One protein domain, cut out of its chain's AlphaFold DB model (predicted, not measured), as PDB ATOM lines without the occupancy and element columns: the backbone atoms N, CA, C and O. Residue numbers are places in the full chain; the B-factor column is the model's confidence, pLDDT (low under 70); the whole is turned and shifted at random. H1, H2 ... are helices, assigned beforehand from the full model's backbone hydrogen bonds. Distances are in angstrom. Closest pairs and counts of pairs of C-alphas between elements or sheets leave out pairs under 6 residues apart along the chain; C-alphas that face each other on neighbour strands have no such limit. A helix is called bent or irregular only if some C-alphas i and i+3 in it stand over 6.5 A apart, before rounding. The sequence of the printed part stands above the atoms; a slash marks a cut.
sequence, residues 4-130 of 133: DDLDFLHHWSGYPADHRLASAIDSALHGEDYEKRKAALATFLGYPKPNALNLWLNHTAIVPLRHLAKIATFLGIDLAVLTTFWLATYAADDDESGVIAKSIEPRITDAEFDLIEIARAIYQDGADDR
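Overview. This is residues 4 to 130 of the 133 residues of an uncharacterized protein of Verrucomicrobiaceae bacterium (UniProt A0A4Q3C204). Five crossed helices, H2 to H6, make a body in which H2 touches H4 and H6, and H5 touches H3 and H6; the longest helix, H7, stands at the end of this body near H6, H3 lies at the far end from H7, and H1 lies to one side near H2 and H6. A long link leads to H7, and residues 125 to 130 stick out. The 127 printed residues hold seven named helices, H1 to H7 in chain order, and no named strand; the class is all helix. The whole is compact, with a radius of gyration of the C-alphas of 15.0 A and spans of 47 by 33 by 21 A.

Along the chain. H7, residues 110 to 128, measures 27.1 A and begins at C-alpha 110 (144.263, 159.718, 154.527). H6 is residues 79 to 88, H5 65 to 75, H4 51 to 57 and H3 34 to 44. H2, residues 17 to 29, measures 19.5 A. H1, residues 4 to 12, begins at C-alpha 4 (135.155, 179.946, 178.966). H2 and H5 are irregular: C-alphas 18 and 21 are 7.5 A apart, C-alphas 66 and 69 7.1 A.

Arrangement. H7 is close to but not clearly touching H6, about perpendicular at 84 degrees; their closest C-alphas, Leu 87 and Ile 116, are 6.5 A apart. H6 touches H2, whose residues 17 to 21 alone take part (C-alphas of Leu 21 and Phe 85, 5.0 A), and H5 (Ala 72 and Leu 79, 5.3 A). H5 touches H3 at a steep tilt of 52 degrees (Leu 41 and Phe 74, 7.1 A). Every O i to N i+4 pair is within hydrogen-bond range in H1, H3, H4, H6 and H7, but 7 of 9 in H2 and 5 of 7 in H5. H4 touches H2, with residues 22 to 26 of H2 alone (Ala 22 and Leu 57, 5.1 A), and only just touches H3, with 3 pairs of C-alphas within 8 A (Ala 42 and Leu 53, 6.7 A). H1 is close to but not clearly touching H2 (Trp 12 and Arg 20, 6.2 A) and H6 (Asp 5 and Val 81, 6.8 A).

Size, cuts and confidence. The C-alphas farthest apart, Pro 48 and Asp 129, are 48.3 A apart. The printed part has no cut. The link H6 to H7, residues 89 to 109, is long. Low confidence, pLDDT under 70, covers residue 14, residues 90 to 110, 112 to 117 and 119 to 130.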
ATOM      1  N   ASP A   4     134.815 181.175 178.240       79.94
ATOM      2  CA  ASP A   4     135.155 179.946 178.966       79.94
ATOM      3  C   ASP A   4     135.902 178.941 178.067       79.94
ATOM      4  O   ASP A   4     136.840 178.281 178.510       79.94
ATOM      5  N   ASP A   5     135.537 178.861 176.781       78.44
ATOM      6  CA  ASP A   5     136.239 178.023 175.798       78.44
ATOM      7  C   ASP A   5     137.683 178.499 175.562       78.44
ATOM      8  O   ASP A   5     138.593 177.683 175.411       78.44
ATOM      9  N   LEU A   6     137.904 179.818 175.531       75.12
ATOM     10  CA  LEU A   6     139.232 180.411 175.355       75.12
ATOM     11  C   LEU A   6     140.116 180.190 176.587       75.12
ATOM     12  O   LEU A   6     141.280 179.817 176.439       75.12
ATOM     13  N   ASP A   7     139.558 180.353 177.786       81.31
ATOM     14  CA  ASP A   7     140.259 180.067 179.039       81.31
ATOM     15  C   ASP A   7     140.621 178.580 179.140       81.31
ATOM     16  O   ASP A   7     141.726 178.226 179.562       81.31
ATOM     17  N   PHE A   8     139.733 177.693 178.677       79.94
ATOM     18  CA  PHE A   8     140.006 176.260 178.614       79.94
ATOM     19  C   PHE A   8     141.139 175.937 177.634       79.94
ATOM     20  O   PHE A   8     142.061 175.203 177.985       79.94
ATOM     21  N   LEU A   9     141.133 176.519 176.430       79.12
ATOM     22  CA  LEU A   9     142.236 176.374 175.473       79.12
ATOM     23  C   LEU A   9     143.571 176.852 176.063       79.12
ATOM     24  O   LEU A   9     144.574 176.145 175.955       79.12
ATOM     25  N   HIS A  10     143.582 178.010 176.730       78.94
ATOM     26  CA  HIS A  10     144.788 178.559 177.347       78.94
ATOM     27  C   HIS A  10     145.287 177.694 178.515       78.94
ATOM     28  O   HIS A  10     146.493 177.517 178.686       78.94
ATOM     29  N   HIS A  11     144.390 177.116 179.315       82.12
ATOM     30  CA  HIS A  11     144.785 176.216 180.398       82.12
ATOM     31  C   HIS A  11     145.577 175.007 179.877       82.12
ATOM     32  O   HIS A  11     146.593 174.624 180.458       82.12
ATOM     33  N   TRP A  12     145.140 174.430 178.755       79.38
ATOM     34  CA  TRP A  12     145.744 173.222 178.193       79.38
ATOM     35  C   TRP A  12     146.956 173.482 177.294       79.38
ATOM     36  O   TRP A  12     147.704 172.544 177.020       79.38
ATOM     37  N   SER A  13     147.209 174.727 176.878       71.81
ATOM     38  CA  SER A  13     148.345 175.064 176.009       71.81
ATOM     39  C   SER A  13     149.713 174.819 176.662       71.81
ATOM     40  O   SER A  13     150.702 174.673 175.956       71.81
ATOM     41  N   GLY A  14     149.787 174.741 177.997       66.94
ATOM     42  CA  GLY A  14     151.016 174.420 178.735       66.94
ATOM     43  C   GLY A  14     151.323 172.921 178.881       66.94
ATOM     44  O   GLY A  14     152.335 172.570 179.486       66.94
ATOM     45  N   TYR A  15     150.456 172.036 178.379       72.00
ATOM     46  CA  TYR A  15     150.615 170.579 178.453       72.00
ATOM     47  C   TYR A  15     151.076 170.002 177.106       72.00
ATOM     48  O   TYR A  15     150.762 170.599 176.069       72.00
ATOM     49  N   PRO A  16     151.742 168.825 177.096       72.81
ATOM     50  CA  PRO A  16     152.124 168.140 175.862       72.81
ATOM     51  C   PRO A  16     150.937 167.987 174.913       72.81
ATOM     52  O   PRO A  16     149.867 167.508 175.310       72.81
ATOM     53  N   ALA A  17     151.116 168.448 173.677       71.69
ATOM     54  CA  ALA A  17     150.040 168.585 172.703       71.69
ATOM     55  C   ALA A  17     149.346 167.248 172.373       71.69
ATOM     56  O   ALA A  17     148.124 167.203 172.224       71.69
ATOM     57  N   ASP A  18     150.107 166.151 172.383       71.12
ATOM     58  CA  ASP A  18     149.648 164.775 172.175       71.12
ATOM     59  C   ASP A  18     148.732 164.233 173.284       71.12
ATOM     60  O   ASP A  18     148.005 163.254 173.090       71.12
ATOM     61  N   HIS A  19     148.715 164.887 174.445       78.38
ATOM     62  CA  HIS A  19     147.906 164.487 175.592       78.38
ATOM     63  C   HIS A  19     146.681 165.382 175.818       78.38
ATOM     64  O   HIS A  19     145.714 164.919 176.429       78.38
ATOM     65  N   ARG A  20     146.668 166.620 175.293       84.69
ATOM     66  CA  ARG A  20     145.645 167.648 175.590       84.69
ATOM     67  C   ARG A  20     144.213 167.143 175.410       84.69
ATOM     68  O   ARG A  20     143.400 167.296 176.316       84.69
ATOM     69  N   LEU A  21     143.897 166.496 174.284       88.88
ATOM     70  CA  LEU A  21     142.533 166.018 174.020       88.88
ATOM     71  C   LEU A  21     142.098 164.931 175.011       88.88
ATOM     72  O   LEU A  21     141.000 164.994 175.564       88.88
ATOM     73  N   ALA A  22     142.948 163.930 175.231       88.75
ATOM     74  CA  ALA A  22     142.646 162.834 176.145       88.75
ATOM     75  C   ALA A  22     142.505 163.335 177.590       88.75
ATOM     76  O   ALA A  22     141.541 162.974 178.264       88.75
ATOM     77  N   SER A  23     143.399 164.222 178.035       87.44
ATOM     78  CA  SER A  23     143.346 164.826 179.368       87.44
ATOM     79  C   SER A  23     142.145 165.760 179.545       87.44
ATOM     80  O   SER A  23     141.524 165.746 180.605       87.44
ATOM     81  N   ALA A  24     141.755 166.513 178.512       89.31
ATOM     82  CA  ALA A  24     140.550 167.342 178.542       89.31
ATOM     83  C   ALA A  24     139.278 166.491 178.670       89.31
ATOM     84  O   ALA A  24     138.398 166.811 179.471       89.31
ATOM     85  N   ILE A  25     139.190 165.378 177.931       91.69
ATOM     86  CA  ILE A  25     138.081 164.422 178.062       91.69
ATOM     87  C   ILE A  25     138.075 163.805 179.465       91.69
ATOM     88  O   ILE A  25     137.014 163.736 180.086       91.69
ATOM     89  N   ASP A  26     139.232 163.378 179.979       91.81
ATOM     90  CA  ASP A  26     139.333 162.782 181.315       91.81
ATOM     91  C   ASP A  26     138.888 163.755 182.410       91.81
ATOM     92  O   ASP A  26     138.047 163.422 183.247       91.81
ATOM     93  N   SER A  27     139.382 164.994 182.341       90.12
ATOM     94  CA  SER A  27     139.028 166.083 183.249       90.12
ATOM     95  C   SER A  27     137.526 166.376 183.221       90.12
ATOM     96  O   SER A  27     136.888 166.441 184.272       90.12
ATOM     97  N   ALA A  28     136.922 166.450 182.030       89.94
ATOM     98  CA  ALA A  28     135.490 166.693 181.880       89.94
ATOM     99  C   ALA A  28     134.624 165.551 182.441       89.94
ATOM    100  O   ALA A  28     133.496 165.788 182.889       89.94
ATOM    101  N   LEU A  29     135.126 164.311 182.428       91.62
ATOM    102  CA  LEU A  29     134.460 163.141 183.006       91.62
ATOM    103  C   LEU A  29     134.659 163.022 184.525       91.62
ATOM    104  O   LEU A  29     133.841 162.368 185.181       91.62
ATOM    105  N   HIS A  30     135.714 163.626 185.073       89.12
ATOM    106  CA  HIS A  30     136.145 163.472 186.462       89.12
ATOM    107  C   HIS A  30     135.060 163.880 187.478       89.12
ATOM    108  O   HIS A  30     134.231 164.755 187.215       89.12
ATOM    109  N   GLY A  31     135.035 163.214 188.639       86.75
ATOM    110  CA  GLY A  31     134.055 163.442 189.712       86.75
ATOM    111  C   GLY A  31     133.525 162.154 190.356       86.75
ATOM    112  O   GLY A  31     133.996 161.057 190.058       86.75
ATOM    113  N   GLU A  32     132.516 162.291 191.223       82.62
ATOM    114  CA  GLU A  32     131.951 161.203 192.054       82.62
ATOM    115  C   GLU A  32     131.397 160.016 191.233       82.62
ATOM    116  O   GLU A  32     131.396 158.877 191.694       82.62
ATOM    117  N   ASP A  33     131.023 160.254 189.972       92.00
ATOM    118  CA  ASP A  33     130.479 159.253 189.046       92.00
ATOM    119  C   ASP A  33     131.396 158.953 187.844       92.00
ATOM    120  O   ASP A  33     130.915 158.491 186.806       92.00
ATOM    121  N   TYR A  34     132.707 159.194 187.953       92.25
ATOM    122  CA  TYR A  34     133.661 159.053 186.840       92.25
ATOM    123  C   TYR A  34     133.487 157.754 186.031       92.25
ATOM    124  O   TYR A  34     133.265 157.797 184.819       92.25
ATOM    125  N   GLU A  35     133.484 156.590 186.690       93.56
ATOM    126  CA  GLU A  35     133.344 155.297 186.002       93.56
ATOM    127  C   GLU A  35     131.989 155.143 185.293       93.56
ATOM    128  O   GLU A  35     131.919 154.596 184.187       93.56
ATOM    129  N   LYS A  36     130.906 155.675 185.877       93.88
ATOM    130  CA  LYS A  36     129.579 155.652 185.247       93.88
ATOM    131  C   LYS A  36     129.522 156.591 184.046       93.88
ATOM    132  O   LYS A  36     129.013 156.197 182.999       93.88
ATOM    133  N   ARG A  37     130.063 157.809 184.163       94.69
ATOM    134  CA  ARG A  37     130.107 158.799 183.073       94.69
ATOM    135  C   ARG A  37     130.969 158.305 181.914       94.69
ATOM    136  O   ARG A  37     130.552 158.410 180.764       94.69
ATOM    137  N   LYS A  38     132.111 157.676 182.208       95.12
ATOM    138  CA  LYS A  38     132.967 157.015 181.215       95.12
ATOM    139  C   LYS A  38     132.227 155.884 180.492       95.12
ATOM    140  O   LYS A  38     132.256 155.815 179.264       95.12
ATOM    141  N   ALA A  39     131.519 155.018 181.220       94.44
ATOM    142  CA  ALA A  39     130.709 153.957 180.615       94.44
ATOM    143  C   ALA A  39     129.545 154.505 179.764       94.44
ATOM    144  O   ALA A  39     129.245 153.965 178.694       94.44
ATOM    145  N   ALA A  40     128.917 155.598 180.207       95.06
ATOM    146  CA  ALA A  40     127.867 156.287 179.466       95.06
ATOM    147  C   ALA A  40     128.401 156.904 178.165       95.06
ATOM    148  O   ALA A  40     127.796 156.697 177.114       95.06
ATOM    149  N   LEU A  41     129.564 157.566 178.201       95.81
ATOM    150  CA  LEU A  41     130.225 158.075 176.997       95.81
ATOM    151  C   LEU A  41     130.569 156.932 176.034       95.81
ATOM    152  O   LEU A  41     130.267 157.022 174.847       95.81
ATOM    153  N   ALA A  42     131.132 155.826 176.530       95.00
ATOM    154  CA  ALA A  42     131.436 154.662 175.697       95.00
ATOM    155  C   ALA A  42     130.189 154.149 174.963       95.00
ATOM    156  O   ALA A  42     130.221 153.951 173.748       95.00
ATOM    157  N   THR A  43     129.076 154.023 175.687       95.44
ATOM    158  CA  THR A  43     127.788 153.595 175.132       95.44
ATOM    159  C   THR A  43     127.256 154.601 174.108       95.44
ATOM    160  O   THR A  43     126.834 154.207 173.023       95.44
ATOM    161  N   PHE A  44     127.337 155.904 174.400       95.12
ATOM    162  CA  PHE A  44     126.922 156.983 173.495       95.12
ATOM    163  C   PHE A  44     127.714 156.991 172.175       95.12
ATOM    164  O   PHE A  44     127.183 157.288 171.102       95.12
ATOM    165  N   LEU A  45     128.989 156.599 172.232       94.06
ATOM    166  CA  LEU A  45     129.854 156.445 171.063       94.06
ATOM    167  C   LEU A  45     129.638 155.124 170.305       94.06
ATOM    168  O   LEU A  45     130.174 154.974 169.206       94.06
ATOM    169  N   GLY A  46     128.812 154.216 170.835       93.25
ATOM    170  CA  GLY A  46     128.486 152.923 170.228       93.25
ATOM    171  C   GLY A  46     129.402 151.775 170.657       93.25
ATOM    172  O   GLY A  46     129.383 150.716 170.029       93.25
ATOM    173  N   TYR A  47     130.205 151.953 171.707       92.25
ATOM    174  CA  TYR A  47     131.044 150.892 172.249       92.25
ATOM    175  C   TYR A  47     130.304 150.092 173.329       92.25
ATOM    176  O   TYR A  47     129.720 150.680 174.238       92.25
ATOM    177  N   PRO A  48     130.385 148.747 173.308       84.44
ATOM    178  CA  PRO A  48     129.744 147.906 174.320       84.44
ATOM    179  C   PRO A  48     130.463 147.944 175.679       84.44
ATOM    180  O   PRO A  48     129.900 147.532 176.690       84.44
ATOM    181  N   LYS A  49     131.729 148.378 175.704       86.94
ATOM    182  CA  LYS A  49     132.583 148.481 176.895       86.94
ATOM    183  C   LYS A  49     133.505 149.700 176.770       86.94
ATOM    184  O   LYS A  49     133.885 150.037 175.647       86.94
ATOM    185  N   PRO A  50     133.964 150.301 177.882       89.00
ATOM    186  CA  PRO A  50     134.835 151.478 177.862       89.00
ATOM    187  C   PRO A  50     136.301 151.185 177.485       89.00
ATOM    188  O   PRO A  50     137.156 152.038 177.681       89.00
ATOM    189  N   ASN A  51     136.627 150.010 176.930       89.88
ATOM    190  CA  ASN A  51     138.008 149.638 176.594       89.88
ATOM    191  C   ASN A  51     138.664 150.628 175.621       89.88
ATOM    192  O   ASN A  51     139.818 150.989 175.819       89.88
ATOM    193  N   ALA A  52     137.926 151.079 174.600       87.06
ATOM    194  CA  ALA A  52     138.425 152.074 173.652       87.06
ATOM    195  C   ALA A  52     138.750 153.402 174.352       87.06
ATOM    196  O   ALA A  52     139.822 153.956 174.138       87.06
ATOM    197  N   LEU A  53     137.874 153.852 175.257       91.44
ATOM    198  CA  LEU A  53     138.101 155.064 176.042       91.44
ATOM    199  C   LEU A  53     139.321 154.911 176.945       91.44
ATOM    200  O   LEU A  53     140.154 155.800 176.961       91.44
ATOM    201  N   ASN A  54     139.485 153.783 177.640       91.06
ATOM    202  CA  ASN A  54     140.662 153.559 178.485       91.06
ATOM    203  C   ASN A  54     141.972 153.658 177.684       91.06
ATOM    204  O   ASN A  54     142.959 154.172 178.195       91.06
ATOM    205  N   LEU A  55     141.993 153.196 176.429       89.06
ATOM    206  CA  LEU A  55     143.169 153.348 175.566       89.06
ATOM    207  C   LEU A  55     143.435 154.816 175.206       89.06
ATOM    208  O   LEU A  55     144.598 155.197 175.114       89.06
ATOM    209  N   TRP A  56     142.391 155.627 175.025       90.38
ATOM    210  CA  TRP A  56     142.523 157.066 174.779       90.38
ATOM    211  C   TRP A  56     142.996 157.819 176.020       90.38
ATOM    212  O   TRP A  56     143.965 158.563 175.949       90.38
ATOM    213  N   LEU A  57     142.345 157.582 177.159       89.38
ATOM    214  CA  LEU A  57     142.624 158.262 178.428       89.38
ATOM    215  C   LEU A  57     144.013 157.905 178.981       89.38
ATOM    216  O   LEU A  57     144.630 158.717 179.653       89.38
ATOM    217  N   ASN A  58     144.537 156.723 178.639       86.38
ATOM    218  CA  ASN A  58     145.913 156.318 178.944       86.38
ATOM    219  C   ASN A  58     146.913 156.686 177.831       86.38
ATOM    220  O   ASN A  58     148.005 156.119 177.787       86.38
ATOM    221  N   HIS A  59     146.530 157.541 176.876       80.94
ATOM    222  CA  HIS A  59     147.380 158.017 175.773       80.94
ATOM    223  C   HIS A  59     147.970 156.901 174.883       80.94
ATOM    224  O   HIS A  59     148.946 157.086 174.162       80.94
ATOM    225  N   THR A  60     147.379 155.705 174.911       82.56
ATOM    226  CA  THR A  60     147.857 154.538 174.152       82.56
ATOM    227  C   THR A  60     147.294 154.521 172.728       82.56
ATOM    228  O   THR A  60     147.921 153.985 171.809       82.56
ATOM    229  N   ALA A  61     146.121 155.122 172.532       81.88
ATOM    230  CA  ALA A  61     145.455 155.283 171.245       81.88
ATOM    231  C   ALA A  61     144.910 156.705 171.093       81.88
ATOM    232  O   ALA A  61     144.644 157.381 172.083       81.88
ATOM    233  N   ILE A  62     144.698 157.136 169.851       81.50
ATOM    234  CA  ILE A  62     144.187 158.475 169.555       81.50
ATOM    235  C   ILE A  62     142.664 158.434 169.447       81.50
ATOM    236  O   ILE A  62     142.079 157.425 169.038       81.50
ATOM    237  N   VAL A  63     142.024 159.540 169.819       88.00
ATOM    238  CA  VAL A  63     140.589 159.743 169.636       88.00
ATOM    239  C   VAL A  63     140.307 159.928 168.137       88.00
ATOM    240  O   VAL A  63     140.831 160.865 167.541       88.00
ATOM    241  N   PRO A  64     139.484 159.082 167.497       86.38
ATOM    242  CA  PRO A  64     139.192 159.230 166.070       86.38
ATOM    243  C   PRO A  64     138.339 160.473 165.782       86.38
ATOM    244  O   PRO A  64     137.369 160.726 166.508       86.38
ATOM    245  N   LEU A  65     138.609 161.179 164.675       85.31
ATOM    246  CA  LEU A  65     137.935 162.440 164.322       85.31
ATOM    247  C   LEU A  65     136.406 162.298 164.282       85.31
ATOM    248  O   LEU A  65     135.664 163.133 164.803       85.31
ATOM    249  N   ARG A  66     135.918 161.172 163.745       87.19
ATOM    250  CA  ARG A  66     134.480 160.847 163.643       87.19
ATOM    251  C   ARG A  66     133.724 160.866 164.980       87.19
ATOM    252  O   ARG A  66     132.494 160.897 164.978       87.19
ATOM    253  N   HIS A  67     134.423 160.782 166.115       92.62
ATOM    254  CA  HIS A  67     133.804 160.797 167.439       92.62
ATOM    255  C   HIS A  67     133.740 162.196 168.063       92.62
ATOM    256  O   HIS A  67     132.932 162.379 168.974       92.62
ATOM    257  N   LEU A  68     134.491 163.191 167.566       92.38
ATOM    258  CA  LEU A  68     134.592 164.510 168.206       92.38
ATOM    259  C   LEU A  68     133.236 165.204 168.359       92.38
ATOM    260  O   LEU A  68     132.909 165.652 169.452       92.38
ATOM    261  N   ALA A  69     132.394 165.212 167.320       93.25
ATOM    262  CA  ALA A  69     131.069 165.841 167.385       93.25
ATOM    263  C   ALA A  69     130.157 165.211 168.458       93.25
ATOM    264  O   ALA A  69     129.410 165.906 169.151       93.25
ATOM    265  N   LYS A  70     130.242 163.887 168.636       95.00
ATOM    266  CA  LYS A  70     129.494 163.180 169.685       95.00
ATOM    267  C   LYS A  70     130.064 163.477 171.070       95.00
ATOM    268  O   LYS A  70     129.292 163.683 171.999       95.00
ATOM    269  N   ILE A  71     131.388 163.518 171.206       95.69
ATOM    270  CA  ILE A  71     132.064 163.840 172.470       95.69
ATOM    271  C   ILE A  71     131.732 165.275 172.904       95.69
ATOM    272  O   ILE A  71     131.308 165.467 174.038       95.69
ATOM    273  N   ALA A  72     131.828 166.247 171.990       94.62
ATOM    274  CA  ALA A  72     131.440 167.646 172.199       94.62
ATOM    275  C   ALA A  72     130.011 167.754 172.746       94.62
ATOM    276  O   ALA A  72     129.781 168.341 173.801       94.62
ATOM    277  N   THR A  73     129.063 167.085 172.083       95.44
ATOM    278  CA  THR A  73     127.653 167.063 172.497       95.44
ATOM    279  C   THR A  73     127.474 166.446 173.884       95.44
ATOM    280  O   THR A  73     126.722 166.969 174.700       95.44
ATOM    281  N   PHE A  74     128.147 165.327 174.159       95.75
ATOM    282  CA  PHE A  74     128.016 164.615 175.429       95.75
ATOM    283  C   PHE A  74     128.596 165.408 176.607       95.75
ATOM    284  O   PHE A  74     128.024 165.401 177.694       95.75
ATOM    285  N   LEU A  75     129.739 166.064 176.399       92.75
ATOM    286  CA  LEU A  75     130.449 166.807 177.441       92.75
ATOM    287  C   LEU A  75     129.995 168.268 177.557       92.75
ATOM    288  O   LEU A  75     130.334 168.914 178.541       92.75
ATOM    289  N   GLY A  76     129.236 168.781 176.584       91.12
ATOM    290  CA  GLY A  76     128.861 170.194 176.526       91.12
ATOM    291  C   GLY A  76     130.041 171.116 176.205       91.12
ATOM    292  O   GLY A  76     130.042 172.260 176.643       91.12
ATOM    293  N   ILE A  77     131.042 170.616 175.474       89.88
ATOM    294  CA  ILE A  77     132.237 171.367 175.056       89.88
ATOM    295  C   ILE A  77     132.067 171.764 173.587       89.88
ATOM    296  O   ILE A  77     131.588 170.952 172.791       89.88
ATOM    297  N   ASP A  78     132.466 172.982 173.211       90.62
ATOM    298  CA  ASP A  78     132.435 173.419 171.811       90.62
ATOM    299  C   ASP A  78     133.293 172.480 170.935       90.62
ATOM    300  O   ASP A  78     134.431 172.133 171.263       90.62
ATOM    301  N   LEU A  79     132.742 172.047 169.797       90.56
ATOM    302  CA  LEU A  79     133.446 171.170 168.861       90.56
ATOM    303  C   LEU A  79     134.748 171.806 168.366       90.56
ATOM    304  O   LEU A  79     135.725 171.089 168.180       90.56
ATOM    305  N   ALA A  80     134.781 173.129 168.184       86.00
ATOM    306  CA  ALA A  80     135.986 173.831 167.759       86.00
ATOM    307  C   ALA A  80     137.144 173.605 168.743       86.00
ATOM    308  O   ALA A  80     138.251 173.307 168.309       86.00
ATOM    309  N   VAL A  81     136.870 173.632 170.052       86.44
ATOM    310  CA  VAL A  81     137.868 173.394 171.109       86.44
ATOM    311  C   VAL A  81     138.429 171.974 171.027       86.44
ATOM    312  O   VAL A  81     139.645 171.781 171.010       86.44
ATOM    313  N   LEU A  82     137.554 170.966 170.928       89.69
ATOM    314  CA  LEU A  82     137.999 169.573 170.814       89.69
ATOM    315  C   LEU A  82     138.768 169.319 169.514       89.69
ATOM    316  O   LEU A  82     139.739 168.567 169.527       89.69
ATOM    317  N   THR A  83     138.364 169.953 168.412       86.56
ATOM    318  CA  THR A  83     139.087 169.892 167.138       86.56
ATOM    319  C   THR A  83     140.465 170.536 167.251       86.56
ATOM    320  O   THR A  83     141.425 169.963 166.748       86.56
ATOM    321  N   THR A  84     140.606 171.665 167.951       82.94
ATOM    322  CA  THR A  84     141.913 172.289 168.202       82.94
ATOM    323  C   THR A  84     142.836 171.353 168.980       82.94
ATOM    324  O   THR A  84     143.973 171.149 168.566       82.94
ATOM    325  N   PHE A  85     142.361 170.716 170.055       85.31
ATOM    326  CA  PHE A  85     143.177 169.740 170.788       85.31
ATOM    327  C   PHE A  85     143.495 168.489 169.971       85.31
ATOM    328  O   PHE A  85     144.589 167.937 170.083       85.31
ATOM    329  N   TRP A  86     142.548 168.040 169.147       86.25
ATOM    330  CA  TRP A  86     142.770 166.924 168.240       86.25
ATOM    331  C   TRP A  86     143.859 167.256 167.221       86.25
ATOM    332  O   TRP A  86     144.793 166.482 167.080       86.25
ATOM    333  N   LEU A  87     143.804 168.426 166.580       77.50
ATOM    334  CA  LEU A  87     144.832 168.885 165.642       77.50
ATOM    335  C   LEU A  87     146.193 169.044 166.322       77.50
ATOM    336  O   LEU A  87     147.191 168.577 165.780       77.50
ATOM    337  N   ALA A  88     146.232 169.612 167.531       73.50
ATOM    338  CA  ALA A  88     147.459 169.764 168.311       73.50
ATOM    339  C   ALA A  88     148.134 168.415 168.628       73.50
ATOM    340  O   ALA A  88     149.350 168.354 168.765       73.50
ATOM    341  N   THR A  89     147.374 167.312 168.674       71.50
ATOM    342  CA  THR A  89     147.938 165.958 168.842       71.50
ATOM    343  C   THR A  89     148.856 165.558 167.676       71.50
ATOM    344  O   THR A  89     149.729 164.709 167.844       71.50
ATOM    345  N   TYR A  90     148.668 166.159 166.498       67.31
ATOM    346  CA  TYR A  90     149.386 165.828 165.261       67.31
ATOM    347  C   TYR A  90     150.310 166.939 164.770       67.31
ATOM    348  O   TYR A  90     151.355 166.658 164.191       67.31
ATOM    349  N   ALA A  91     149.910 168.186 164.990       59.06
ATOM    350  CA  ALA A  91     150.664 169.389 164.684       59.06
ATOM    351  C   ALA A  91     151.106 170.016 166.005       59.06
ATOM    352  O   ALA A  91     150.635 171.094 166.358       59.06
ATOM    353  N   ALA A  92     151.905 169.283 166.786       53.38
ATOM    354  CA  ALA A  92     152.346 169.759 168.088       53.38
ATOM    355  C   ALA A  92     152.922 171.174 167.940       53.38
ATOM    356  O   ALA A  92     153.890 171.363 167.208       53.38
ATOM    357  N   ASP A  93     152.337 172.145 168.652       49.59
ATOM    358  CA  ASP A  93     152.874 173.513 168.768       49.59
ATOM    359  C   ASP A  93     154.351 173.505 169.222       49.59
ATOM    360  O   ASP A  93     155.076 174.472 169.006       49.59
ATOM    361  N   ASP A  94     154.790 172.402 169.845       48.28
ATOM    362  CA  ASP A  94     156.135 172.173 170.375       48.28
ATOM    363  C   ASP A  94     157.123 171.570 169.352       48.28
ATOM    364  O   ASP A  94     158.308 171.431 169.663       48.28
ATOM    365  N   ASP A  95     156.671 171.173 168.156       47.22
ATOM    366  CA  ASP A  95     157.526 170.568 167.130       47.22
ATOM    367  C   ASP A  95     157.789 171.551 165.980       47.22
ATOM    368  O   ASP A  95     157.137 171.529 164.933       47.22
ATOM    369  N   GLU A  96     158.811 172.397 166.163       45.56
ATOM    370  CA  GLU A  96     159.358 173.289 165.126       45.56
ATOM    371  C   GLU A  96     159.752 172.541 163.834       45.56
ATOM    372  O   GLU A  96     159.960 173.169 162.795       45.56
ATOM    373  N   SER A  97     159.861 171.204 163.860       50.25
ATOM    374  CA  SER A  97     160.237 170.415 162.686       50.25
ATOM    375  C   SER A  97     159.117 170.267 161.659       50.25
ATOM    376  O   SER A  97     159.398 170.005 160.487       50.25
ATOM    377  N   GLY A  98     157.853 170.419 162.071       49.88
ATOM    378  CA  GLY A  98     156.729 170.189 161.177       49.88
ATOM    379  C   GLY A  98     156.697 168.755 160.620       49.88
ATOM    380  O   GLY A  98     156.450 168.540 159.431       49.88
ATOM    381  N   VAL A  99     156.985 167.753 161.443       54.34
ATOM    382  CA  VAL A  99     156.899 166.352 161.028       54.34
ATOM    383  C   VAL A  99     155.877 165.659 161.912       54.34
ATOM    384  O   VAL A  99     156.058 165.570 163.120       54.34
ATOM    385  N   ILE A 100     154.806 165.125 161.317       58.12
ATOM    386  CA  ILE A 100     153.889 164.246 162.052       58.12
ATOM    387  C   ILE A 100     154.726 163.101 162.623       58.12
ATOM    388  O   ILE A 100     155.437 162.407 161.889       58.12
ATOM    389  N   ALA A 101     154.666 162.902 163.940       57.47
ATOM    390  CA  ALA A 101     155.454 161.864 164.580       57.47
ATOM    391  C   ALA A 101     155.186 160.507 163.901       57.47
ATOM    392  O   ALA A 101     154.045 160.060 163.793       57.47
ATOM    393  N   LYS A 102     156.242 159.802 163.469       59.47
ATOM    394  CA  LYS A 102     156.129 158.494 162.781       59.47
ATOM    395  C   LYS A 102     155.388 157.427 163.594       59.47
ATOM    396  O   LYS A 102     154.881 156.451 163.051       59.47
ATOM    397  N   SER A 103     155.346 157.584 164.916       53.22
ATOM    398  CA  SER A 103     154.563 156.740 165.828       53.22
ATOM    399  C   SER A 103     153.047 156.918 165.660       53.22
ATOM    400  O   SER A 103     152.276 156.038 166.061       53.22
ATOM    401  N   ILE A 104     152.635 158.040 165.070       56.47
ATOM    402  CA  ILE A 104     151.262 158.502 164.915       56.47
ATOM    403  C   ILE A 104     150.756 158.311 163.475       56.47
ATOM    404  O   ILE A 104     149.616 157.887 163.321       56.47
ATOM    405  N   GLU A 105     151.599 158.502 162.450       60.53
ATOM    406  CA  GLU A 105     151.280 158.267 161.021       60.53
ATOM    407  C   GLU A 105     150.389 157.037 160.735       60.53
ATOM    408  O   GLU A 105     149.349 157.196 160.099       60.53
ATOM    409  N   PRO A 106     150.691 155.812 161.225       59.66
ATOM    410  CA  PRO A 106     149.885 154.629 160.901       59.66
ATOM    411  C   PRO A 106     148.498 154.599 161.569       59.66
ATOM    412  O   PRO A 106     147.762 153.623 161.415       59.66
ATOM    413  N   ARG A 107     148.153 155.611 162.372       62.00
ATOM    414  CA  ARG A 107     146.919 155.685 163.170       62.00
ATOM    415  C   ARG A 107     145.924 156.719 162.633       62.00
ATOM    416  O   ARG A 107     144.851 156.853 163.217       62.00
ATOM    417  N   ILE A 108     146.279 157.411 161.553       66.94
ATOM    418  CA  ILE A 108     145.496 158.459 160.895       66.94
ATOM    419  C   ILE A 108     144.970 157.912 159.565       66.94
ATOM    420  O   ILE A 108     145.663 157.165 158.878       66.94
ATOM    421  N   THR A 109     143.739 158.255 159.196       67.00
ATOM    422  CA  THR A 109     143.231 158.008 157.837       67.00
ATOM    423  C   THR A 109     143.739 159.063 156.847       67.00
ATOM    424  O   THR A 109     144.001 160.191 157.244       67.00
ATOM    425  N   ASP A 110     143.800 158.756 155.550       69.06
ATOM    426  CA  ASP A 110     144.263 159.718 154.527       69.06
ATOM    427  C   ASP A 110     143.511 161.067 154.588       69.06
ATOM    428  O   ASP A 110     144.113 162.132 154.530       69.06
ATOM    429  N   ALA A 111     142.192 161.038 154.814       70.31
ATOM    430  CA  ALA A 111     141.384 162.254 154.939       70.31
ATOM    431  C   ALA A 111     141.695 163.074 156.208       70.31
ATOM    432  O   ALA A 111     141.592 164.298 156.207       70.31
ATOM    433  N   GLU A 112     142.039 162.406 157.310       68.50
ATOM    434  CA  GLU A 112     142.481 163.063 158.542       68.50
ATOM    435  C   GLU A 112     143.883 163.668 158.358       68.50
ATOM    436  O   GLU A 112     144.139 164.757 158.867       68.50
ATOM    437  N   PHE A 113     144.752 163.008 157.588       69.62
ATOM    438  CA  PHE A 113     146.076 163.512 157.223       69.62
ATOM    439  C   PHE A 113     145.984 164.799 156.391       69.62
ATOM    440  O   PHE A 113     146.612 165.796 156.744       69.62
ATOM    441  N   ASP A 114     145.133 164.830 155.360       69.75
ATOM    442  CA  ASP A 114     144.917 166.027 154.532       69.75
ATOM    443  C   ASP A 114     144.455 167.239 155.361       69.75
ATOM    444  O   ASP A 114     144.905 168.365 155.149       69.75
ATOM    445  N   LEU A 115     143.571 167.020 156.342       69.69
ATOM    446  CA  LEU A 115     143.105 168.078 157.245       69.69
ATOM    447  C   LEU A 115     144.232 168.635 158.122       69.69
ATOM    448  O   LEU A 115     144.274 169.843 158.362       69.69
ATOM    449  N   ILE A 116     145.128 167.767 158.596       68.44
ATOM    450  CA  ILE A 116     146.292 168.169 159.389       68.44
ATOM    451  C   ILE A 116     147.233 169.020 158.531       68.44
ATOM    452  O   ILE A 116     147.626 170.101 158.962       68.44
ATOM    453  N   GLU A 117     147.538 168.594 157.306       68.12
ATOM    454  CA  GLU A 117     148.430 169.338 156.408       68.12
ATOM    455  C   GLU A 117     147.856 170.708 156.007       68.12
ATOM    456  O   GLU A 117     148.578 171.704 156.018       68.12
ATOM    457  N   ILE A 118     146.545 170.809 155.749       70.00
ATOM    458  CA  ILE A 118     145.881 172.102 155.498       70.00
ATOM    459  C   ILE A 118     145.981 173.016 156.724       70.00
ATOM    460  O   ILE A 118     146.300 174.198 156.593       70.00
ATOM    461  N   ALA A 119     145.711 172.486 157.922       66.38
ATOM    462  CA  ALA A 119     145.811 173.262 159.154       66.38
ATOM    463  C   ALA A 119     147.242 173.778 159.377       66.38
ATOM    464  O   ALA A 119     147.424 174.928 159.773       66.38
ATOM    465  N   ARG A 120     148.251 172.954 159.069       64.75
ATOM    466  CA  ARG A 120     149.666 173.331 159.154       64.75
ATOM    467  C   ARG A 120     150.046 174.429 158.169       64.75
ATOM    468  O   ARG A 120     150.696 175.380 158.588       64.75
ATOM    469  N   ALA A 121     149.612 174.332 156.913       65.56
ATOM    470  CA  ALA A 121     149.867 175.365 155.910       65.56
ATOM    471  C   ALA A 121     149.328 176.734 156.363       65.56
ATOM    472  O   ALA A 121     150.046 177.727 156.330       65.56
ATOM    473  N   ILE A 122     148.103 176.771 156.902       66.56
ATOM    474  CA  ILE A 122     147.492 178.004 157.426       66.56
ATOM    475  C   ILE A 122     148.276 178.562 158.626       66.56
ATOM    476  O   ILE A 122     148.424 179.776 158.762       66.56
ATOM    477  N   TYR A 123     148.764 177.692 159.515       61.34
ATOM    478  CA  TYR A 123     149.560 178.110 160.671       61.34
ATOM    479  C   TYR A 123     150.933 178.664 160.279       61.34
ATOM    480  O   TYR A 123     151.369 179.642 160.882       61.34
ATOM    481  N   GLN A 124     151.596 178.062 159.287       60.28
ATOM    482  CA  GLN A 124     152.883 178.533 158.771       60.28
ATOM    483  C   GLN A 124     152.736 179.883 158.067       60.28
ATOM    484  O   GLN A 124     153.440 180.818 158.439       60.28
ATOM    485  N   ASP A 125     151.749 180.032 157.179       58.47
ATOM    486  CA  ASP A 125     151.454 181.314 156.521       58.47
ATOM    487  C   ASP A 125     151.168 182.419 157.558       58.47
ATOM    488  O   ASP A 125     151.696 183.525 157.487       58.47
ATOM    489  N   GLY A 126     150.386 182.105 158.597       52.53
ATOM    490  CA  GLY A 126     150.068 183.051 159.669       52.53
ATOM    491  C   GLY A 126     151.213 183.343 160.651       52.53
ATOM    492  O   GLY A 126     151.085 184.281 161.444       52.53
ATOM    493  N   ALA A 127     152.284 182.545 160.660       53.69
ATOM    494  CA  ALA A 127     153.508 182.789 161.426       53.69
ATOM    495  C   ALA A 127     154.522 183.605 160.609       53.69
ATOM    496  O   ALA A 127     155.154 184.511 161.159       53.69
ATOM    497  N   ASP A 128     154.606 183.349 159.303       51.56
ATOM    498  CA  ASP A 128     155.392 184.141 158.356       51.56
ATOM    499  C   ASP A 128     154.849 185.579 158.265       51.56
ATOM    500  O   ASP A 128     155.617 186.527 158.427       51.56
ATOM    501  N   ASP A 129     153.525 185.765 158.192       49.47
ATOM    502  CA  ASP A 129     152.876 187.092 158.199       49.47
ATOM    503  C   ASP A 129     153.117 187.892 159.499       49.47
ATOM    504  O   ASP A 129     153.061 189.122 159.506       49.47
ATOM    505  N   ARG A 130     153.377 187.219 160.630       47.75
ATOM    506  CA  ARG A 130     153.728 187.871 161.915       47.75
ATOM    507  C   ARG A 130     155.222 188.157 162.054       47.75
ATOM    508  O   ARG A 130     155.620 188.813 163.018       47.75
TER     509      ARG A 130